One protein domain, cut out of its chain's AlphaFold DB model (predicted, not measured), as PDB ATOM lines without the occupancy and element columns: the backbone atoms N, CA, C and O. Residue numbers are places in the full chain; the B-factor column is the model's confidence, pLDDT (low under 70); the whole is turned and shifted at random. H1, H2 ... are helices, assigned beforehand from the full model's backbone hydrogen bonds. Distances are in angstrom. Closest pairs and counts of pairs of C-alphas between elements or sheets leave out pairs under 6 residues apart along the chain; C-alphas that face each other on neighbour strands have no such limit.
ATOM      1  N   GLU A  27      63.966 134.072  65.965       73.19
ATOM      2  CA  GLU A  27      63.173 135.223  65.510       73.19
ATOM      3  C   GLU A  27      61.754 135.255  66.079       73.19
ATOM      4  O   GLU A  27      61.269 136.288  66.526       73.19
ATOM      5  N   ARG A  28      61.085 134.100  66.112       77.25
ATOM      6  CA  ARG A  28      59.724 133.993  66.636       77.25
ATOM      7  C   ARG A  28      59.697 134.154  68.157       77.25
ATOM      8  O   ARG A  28      58.705 134.650  68.675       77.25
ATOM      9  N   ARG A  29      60.763 133.755  68.865       78.94
ATOM     10  CA  ARG A  29      60.911 134.030  70.306       78.94
ATOM     11  C   ARG A  29      61.023 135.518  70.577       78.94
ATOM     12  O   ARG A  29      60.240 136.008  71.373       78.94
ATOM     13  N   ARG A  30      61.905 136.222  69.861       82.31
ATOM     14  CA  ARG A  30      62.053 137.678  70.002       82.31
ATOM     15  C   ARG A  30      60.735 138.406  69.767       82.31
ATOM     16  O   ARG A  30      60.278 139.111  70.651       82.31
ATOM     17  N   ALA A  31      60.066 138.130  68.647       87.38
ATOM     18  CA  ALA A  31      58.778 138.757  68.344       87.38
ATOM     19  C   ALA A  31      57.689 138.428  69.384       87.38
ATOM     20  O   ALA A  31      56.839 139.257  69.689       87.38
ATOM     21  N   HIS A  32      57.698 137.213  69.935       87.38
ATOM     22  CA  HIS A  32      56.762 136.809  70.982       87.38
ATOM     23  C   HIS A  32      57.063 137.486  72.327       87.38
ATOM     24  O   HIS A  32      56.143 137.918  73.011       87.38
ATOM     25  N   GLU A  33      58.336 137.587  72.704       88.88
ATOM     26  CA  GLU A  33      58.784 138.302  73.901       88.88
ATOM     27  C   GLU A  33      58.458 139.794  73.794       88.88
ATOM     28  O   GLU A  33      57.841 140.336  74.704       88.88
ATOM     29  N   GLU A  34      58.760 140.427  72.661       91.44
ATOM     30  CA  GLU A  34      58.381 141.814  72.368       91.44
ATOM     31  C   GLU A  34      56.863 142.014  72.453       91.44
ATOM     32  O   GLU A  34      56.398 142.957  73.087       91.44
ATOM     33  N   ALA A  35      56.070 141.102  71.880       93.44
ATOM     34  CA  ALA A  35      54.613 141.172  71.962       93.44
ATOM     35  C   ALA A  35      54.101 141.067  73.408       93.44
ATOM     36  O   ALA A  35      53.181 141.794  73.783       93.44
ATOM     37  N   ILE A  36      54.697 140.196  74.229       93.75
ATOM     38  CA  ILE A  36      54.362 140.086  75.656       93.75
ATOM     39  C   ILE A  36      54.735 141.366  76.397       93.75
ATOM     40  O   ILE A  36      53.933 141.857  77.192       93.75
ATOM     41  N   VAL A  37      55.931 141.903  76.153       94.12
ATOM     42  CA  VAL A  37      56.401 143.139  76.787       94.12
ATOM     43  C   VAL A  37      55.454 144.285  76.449       94.12
ATOM     44  O   VAL A  37      54.939 144.919  77.364       94.12
ATOM     45  N   ASN A  38      55.129 144.478  75.171       92.44
ATOM     46  CA  ASN A  38      54.223 145.541  74.732       92.44
ATOM     47  C   ASN A  38      52.822 145.384  75.337       92.44
ATOM     48  O   ASN A  38      52.290 146.330  75.908       92.44
ATOM     49  N   ALA A  39      52.255 144.173  75.317       93.75
ATOM     50  CA  ALA A  39      50.955 143.920  75.940       93.75
ATOM     51  C   ALA A  39      50.966 144.175  77.459       93.75
ATOM     52  O   ALA A  39      49.961 144.601  78.029       93.75
ATOM     53  N   THR A  40      52.095 143.911  78.119       93.50
ATOM     54  CA  THR A  40      52.274 144.172  79.553       93.50
ATOM     55  C   THR A  40      52.368 145.670  79.828       93.50
ATOM     56  O   THR A  40      51.711 146.148  80.750       93.50
ATOM     57  N   ILE A  41      53.123 146.413  79.015       90.25
ATOM     58  CA  ILE A  41      53.212 147.877  79.098       90.25
ATOM     59  C   ILE A  41      51.815 148.490  78.940       90.25
ATOM     60  O   ILE A  41      51.395 149.257  79.801       90.25
ATOM     61  N   ASP A  42      51.046 148.068  77.933       91.44
ATOM     62  CA  ASP A  42      49.682 148.561  77.686       91.44
ATOM     63  C   ASP A  42      48.706 148.255  78.836       91.44
ATOM     64  O   ASP A  42      47.742 148.986  79.085       91.44
ATOM     65  N   LEU A  43      48.889 147.127  79.527       92.56
ATOM     66  CA  LEU A  43      48.097 146.787  80.709       92.56
ATOM     67  C   LEU A  43      48.457 147.683  81.894       92.56
ATOM     68  O   LEU A  43      47.554 148.211  82.539       92.56
ATOM     69  N   ILE A  44      49.752 147.871  82.154       89.12
ATOM     70  CA  ILE A  44      50.237 148.711  83.255       89.12
ATOM     71  C   ILE A  44      49.823 150.166  83.035       89.12
ATOM     72  O   ILE A  44      49.300 150.776  83.959       89.12
ATOM     73  N   ALA A  45      49.987 150.699  81.823       86.19
ATOM     74  CA  ALA A  45      49.614 152.073  81.495       86.19
ATOM     75  C   ALA A  45      48.131 152.345  81.794       86.19
ATOM     76  O   ALA A  45      47.797 153.307  82.479       86.19
ATOM     77  N   ARG A  46      47.239 151.438  81.374       88.75
ATOM     78  CA  ARG A  46      45.798 151.559  81.655       88.75
ATOM     79  C   ARG A  46      45.468 151.500  83.143       88.75
ATOM     80  O   ARG A  46      44.556 152.193  83.586       88.75
ATOM     81  N   GLU A  47      46.174 150.671  83.904       89.88
ATOM     82  CA  GLU A  47      45.975 150.583  85.352       89.88
ATOM     83  C   GLU A  47      46.481 151.848  86.057       89.88
ATOM     84  O   GLU A  47      45.809 152.376  86.943       89.88
ATOM     85  N   LEU A  48      47.632 152.382  85.633       87.31
ATOM     86  CA  LEU A  48      48.165 153.641  86.150       87.31
ATOM     87  C   LEU A  48      47.221 154.808  85.858       87.31
ATOM     88  O   LEU A  48      46.927 155.575  86.771       87.31
ATOM     89  N   ASP A  49      46.668 154.885  84.648       85.88
ATOM     90  CA  ASP A  49      45.632 155.861  84.290       85.88
ATOM     91  C   ASP A  49      44.383 155.740  85.179       85.88
ATOM     92  O   ASP A  49      43.770 156.744  85.546       85.88
ATOM     93  N   ALA A  50      43.982 154.517  85.539       88.56
ATOM     94  CA  ALA A  50      42.821 154.286  86.395       88.56
ATOM     95  C   ALA A  50      43.077 154.680  87.862       88.56
ATOM     96  O   ALA A  50      42.184 155.222  88.518       88.56
ATOM     97  N   LEU A  51      44.283 154.419  88.375       88.31
ATOM     98  CA  LEU A  51      44.685 154.737  89.751       88.31
ATOM     99  C   LEU A  51      45.040 156.218  89.937       88.31
ATOM    100  O   LEU A  51      44.771 156.793  90.994       88.31
ATOM    101  N   PHE A  52      45.614 156.841  88.909       86.06
ATOM    102  CA  PHE A  52      46.083 158.225  88.906       86.06
ATOM    103  C   PHE A  52      45.454 159.007  87.747       86.06
ATOM    104  O   PHE A  52      46.171 159.507  86.879       86.06
ATOM    105  N   PRO A  53      44.118 159.169  87.731       82.12
ATOM    106  CA  PRO A  53      43.429 159.794  86.614       82.12
ATOM    107  C   PRO A  53      43.967 161.204  86.334       82.12
ATOM    108  O   PRO A  53      44.272 161.948  87.281       82.12
ATOM    109  N   PRO A  54      44.051 161.613  85.054       71.56
ATOM    110  CA  PRO A  54      44.486 162.951  84.677       71.56
ATOM    111  C   PRO A  54      43.654 164.014  85.392       71.56
ATOM    112  O   PRO A  54      42.434 163.873  85.541       71.56
ATOM    113  N   LYS A  72      52.777 164.128  77.086       60.62
ATOM    114  CA  LYS A  72      52.714 164.979  78.293       60.62
ATOM    115  C   LYS A  72      51.802 164.419  79.383       60.62
ATOM    116  O   LYS A  72      52.024 164.678  80.563       60.62
ATOM    117  N   ARG A  73      50.755 163.685  78.996       60.12
ATOM    118  CA  ARG A  73      49.846 163.035  79.950       60.12
ATOM    119  C   ARG A  73      50.509 161.860  80.658       60.12
ATOM    120  O   ARG A  73      50.288 161.685  81.859       60.12
ATOM    121  N   ASP A  74      51.304 161.093  79.923       69.00
ATOM    122  CA  ASP A  74      52.036 159.955  80.468       69.00
ATOM    123  C   ASP A  74      53.078 160.445  81.490       69.00
ATOM    124  O   ASP A  74      53.087 159.975  82.627       69.00
ATOM    125  N   GLU A  75      53.830 161.504  81.165       75.06
ATOM    126  CA  GLU A  75      54.812 162.123  82.074       75.06
ATOM    127  C   GLU A  75      54.193 162.610  83.404       75.06
ATOM    128  O   GLU A  75      54.732 162.361  84.484       75.06
ATOM    129  N   GLU A  76      53.036 163.282  83.368       79.44
ATOM    130  CA  GLU A  76      52.363 163.766  84.587       79.44
ATOM    131  C   GLU A  76      51.855 162.612  85.471       79.44
ATOM    132  O   GLU A  76      51.806 162.709  86.704       79.44
ATOM    133  N   THR A  77      51.438 161.513  84.847       82.00
ATOM    134  CA  THR A  77      50.944 160.318  85.540       82.00
ATOM    135  C   THR A  77      52.104 159.549  86.172       82.00
ATOM    136  O   THR A  77      52.016 159.145  87.334       82.00
ATOM    137  N   GLU A  78      53.231 159.445  85.467       81.75
ATOM    138  CA  GLU A  78      54.480 158.876  85.980       81.75
ATOM    139  C   GLU A  78      55.030 159.653  87.182       81.75
ATOM    140  O   GLU A  78      55.431 159.041  88.178       81.75
ATOM    141  N   LEU A  79      55.013 160.991  87.135       84.62
ATOM    142  CA  LEU A  79      55.446 161.834  88.255       84.62
ATOM    143  C   LEU A  79      54.612 161.570  89.512       84.62
ATOM    144  O   LEU A  79      55.170 161.342  90.587       84.62
ATOM    145  N   ARG A  80      53.286 161.511  89.372       85.31
ATOM    146  CA  ARG A  80      52.367 161.230  90.488       85.31
ATOM    147  C   ARG A  80      52.534 159.822  91.044       85.31
ATOM    148  O   ARG A  80      52.500 159.634  92.260       85.31
ATOM    149  N   PHE A  81      52.751 158.838  90.175       87.12
ATOM    150  CA  PHE A  81      53.096 157.485  90.601       87.12
ATOM    151  C   PHE A  81      54.405 157.475  91.403       87.12
ATOM    152  O   PHE A  81      54.471 156.869  92.474       87.12
ATOM    153  N   CYS A  82      55.435 158.187  90.937       86.94
ATOM    154  CA  CYS A  82      56.708 158.286  91.643       86.94
ATOM    155  C   CYS A  82      56.558 158.959  93.012       86.94
ATOM    156  O   CYS A  82      57.110 158.461  93.992       86.94
ATOM    157  N   GLU A  83      55.820 160.065  93.107       87.50
ATOM    158  CA  GLU A  83      55.512 160.729  94.381       87.50
ATOM    159  C   GLU A  83      54.814 159.767  95.348       87.50
ATOM    160  O   GLU A  83      55.285 159.564  96.469       87.50
ATOM    161  N   PHE A  84      53.772 159.075  94.879       88.75
ATOM    162  CA  PHE A  84      53.056 158.076  95.671       88.75
ATOM    163  C   PHE A  84      53.983 156.967  96.189       88.75
ATOM    164  O   PHE A  84      53.963 156.626  97.376       88.75
ATOM    165  N   MET A  85      54.835 156.418  95.321       90.94
ATOM    166  CA  MET A  85      55.765 155.352  95.696       90.94
ATOM    167  C   MET A  85      56.849 155.829  96.669       90.94
ATOM    168  O   MET A  85      57.293 155.042  97.502       90.94
ATOM    169  N   ASN A  86      57.248 157.102  96.608       88.69
ATOM    170  CA  ASN A  86      58.247 157.692  97.504       88.69
ATOM    171  C   ASN A  86      57.706 158.041  98.901       88.69
ATOM    172  O   ASN A  86      58.498 158.204  99.834       88.69
ATOM    173  N   GLU A  87      56.389 158.142  99.063       88.31
ATOM    174  CA  GLU A  87      55.739 158.474 100.338       88.31
ATOM    175  C   GLU A  87      55.040 157.274 100.999       88.31
ATOM    176  O   GLU A  87      54.740 157.305 102.195       88.31
ATOM    177  N   GLY A  88      54.798 156.197 100.247       82.81
ATOM    178  CA  GLY A  88      54.055 155.026 100.707       82.81
ATOM    179  C   GLY A  88      54.876 153.953 101.437       82.81
ATOM    180  O   GLY A  88      56.092 154.025 101.607       82.81
ATOM    181  N   ALA A  89      54.191 152.868 101.814       88.75
ATOM    182  CA  ALA A  89      54.798 151.700 102.465       88.75
ATOM    183  C   ALA A  89      55.842 150.972 101.590       88.75
ATOM    184  O   ALA A  89      56.652 150.204 102.101       88.75
ATOM    185  N   CYS A  90      55.828 151.218 100.276       89.06
ATOM    186  CA  CYS A  90      56.747 150.621  99.308       89.06
ATOM    187  C   CYS A  90      58.016 151.452  99.053       89.06
ATOM    188  O   CYS A  90      58.836 151.041  98.230       89.06
ATOM    189  N   LYS A  91      58.204 152.583  99.750       93.19
ATOM    190  CA  LYS A  91      59.301 153.536  99.524       93.19
ATOM    191  C   LYS A  91      60.682 152.896  99.431       93.19
ATOM    192  O   LYS A  91      61.405 153.140  98.470       93.19
ATOM    193  N   GLU A  92      61.056 152.086 100.418       93.94
ATOM    194  CA  GLU A  92      62.409 151.517 100.491       93.94
ATOM    195  C   GLU A  92      62.680 150.564  99.321       93.94
ATOM    196  O   GLU A  92      63.726 150.634  98.677       93.94
ATOM    197  N   SER A  93      61.705 149.716  98.980       93.81
ATOM    198  CA  SER A  93      61.811 148.800  97.841       93.81
ATOM    199  C   SER A  93      61.838 149.542  96.505       93.81
ATOM    200  O   SER A  93      62.617 149.183  95.625       93.81
ATOM    201  N   PHE A  94      61.029 150.593  96.357       92.62
ATOM    202  CA  PHE A  94      61.018 151.425  95.154       92.62
ATOM    203  C   PHE A  94      62.323 152.207  94.984       92.62
ATOM    204  O   PHE A  94      62.883 152.252  93.893       92.62
ATOM    205  N   THR A  95      62.861 152.750  96.076       93.00
ATOM    206  CA  THR A  95      64.159 153.438  96.079       93.00
ATOM    207  C   THR A  95      65.285 152.481  95.693       93.00
ATOM    208  O   THR A  95      66.127 152.822  94.866       93.00
ATOM    209  N   ALA A  96      65.284 151.260  96.240       94.56
ATOM    210  CA  ALA A  96      66.256 150.234  95.873       94.56
ATOM    211  C   ALA A  96      66.168 149.859  94.385       94.56
ATOM    212  O   ALA A  96      67.198 149.745  93.721       94.56
ATOM    213  N   LEU A  97      64.949 149.715  93.851       91.88
ATOM    214  CA  LEU A  97      64.729 149.467  92.427       91.88
ATOM    215  C   LEU A  97      65.283 150.611  91.571       91.88
ATOM    216  O   LEU A  97      66.026 150.353  90.627       91.88
ATOM    217  N   LYS A  98      64.962 151.861  91.917       89.50
ATOM    218  CA  LYS A  98      65.437 153.045  91.197       89.50
ATOM    219  C   LYS A  98      66.964 153.113  91.165       89.50
ATOM    220  O   LYS A  98      67.538 153.223  90.090       89.50
ATOM    221  N   ASN A  99      67.614 152.940  92.316       93.50
ATOM    222  CA  ASN A  99      69.076 152.927  92.396       93.50
ATOM    223  C   ASN A  99      69.685 151.825  91.517       93.50
ATOM    224  O   ASN A  99      70.670 152.068  90.830       93.50
ATOM    225  N   CYS A 100      69.088 150.629  91.501       95.75
ATOM    226  CA  CYS A 100      69.556 149.527  90.661       95.75
ATOM    227  C   CYS A 100      69.464 149.857  89.161       95.75
ATOM    228  O   CYS A 100      70.385 149.543  88.407       95.75
ATOM    229  N   VAL A 101      68.377 150.503  88.727       91.00
ATOM    230  CA  VAL A 101      68.205 150.942  87.333       91.00
ATOM    231  C   VAL A 101      69.204 152.045  86.980       91.00
ATOM    232  O   VAL A 101      69.861 151.950  85.946       91.00
ATOM    233  N   ASP A 102      69.362 153.045  87.848       90.31
ATOM    234  CA  ASP A 102      70.294 154.161  87.643       90.31
ATOM    235  C   ASP A 102      71.753 153.670  87.563       90.31
ATOM    236  O   ASP A 102      72.532 154.146  86.738       90.31
ATOM    237  N   GLU A 103      72.128 152.682  88.382       92.50
ATOM    238  CA  GLU A 103      73.442 152.028  88.321       92.50
ATOM    239  C   GLU A 103      73.650 151.241  87.024       92.50
ATOM    240  O   GLU A 103      74.748 151.266  86.473       92.50
ATOM    241  N   ALA A 104      72.622 150.557  86.518       91.44
ATOM    242  CA  ALA A 104      72.710 149.781  85.281       91.44
ATOM    243  C   ALA A 104      72.820 150.657  84.019       91.44
ATOM    244  O   ALA A 104      73.278 150.181  82.980       91.44
ATOM    245  N   GLN A 105      72.386 151.918  84.098       85.44
ATOM    246  CA  GLN A 105      72.470 152.899  83.008       85.44
ATOM    247  C   GLN A 105      73.776 153.712  83.008       85.44
ATOM    248  O   GLN A 105      73.990 154.517  82.097       85.44
ATOM    249  N   LYS A 106      74.631 153.524  84.017       70.25
ATOM    250  CA  LYS A 106      75.897 154.241  84.201       70.25
ATOM    251  C   LYS A 106      77.078 153.516  83.560       70.25
ATOM    252  O   LYS A 106      77.957 154.231  83.026       70.25
TER     253      LYS A 106
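Overview. This is residues 27 to 54 and 72 to 106 of the 106 residues of the protein "GCK domain-containing protein" of Arabidopsis thaliana (UniProt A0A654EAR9). Three helices make an open, three-sided frame: the long H1 meets the middle of H2, residues 77 to 81, with its own residues 48 to 49, and H3 turns off at a corner from the last residues of H2. Residues 27 to 44 of H1 and 96 to 106, mostly H3, stick out as two separate arms. The 63 printed residues, all helix by class, hold H1, H2 and H3 in that order; the whole is loose, with radius of gyration of the C-alphas 14.5 A and spans of 42 by 31 by 22 A.

Arrangement. H1, residues 27 to 51, and H2, residues 72 to 87, only just touch, with 3 pairs of C-alphas within 8 A, about perpendicular at 74 degrees. Their closest C-alphas, of Asp 49 and Thr 77, are 7.0 A apart. H2 and H3, residues 91 to 104, touch only at the corner, closest at the C-alphas of Met 85 and Lys 91, 5.5 A, at a steep tilt of 57 degrees, opposite ways. H1 and H3 are apart. In H1, H2 and H3 every O i to N i+4 pair is within hydrogen-bond range.

Along the chain. H1 is 36.2 A long from C-alpha 27 at (63.173, 135.223, 65.510), H2 23.2 A, and H3 19.9 A to C-alpha 104 at (72.710, 149.781, 85.281).

Size, cuts and confidence. The C-alphas farthest apart, of Glu 27 and Glu 87, are 42.5 A apart. Residues 55 to 71 are not printed, and C-alphas 54 and 72 are 10.6 A apart across this cut. The link from H2 to H3 is tight. Residues 72 to 74 have pLDDT under 70.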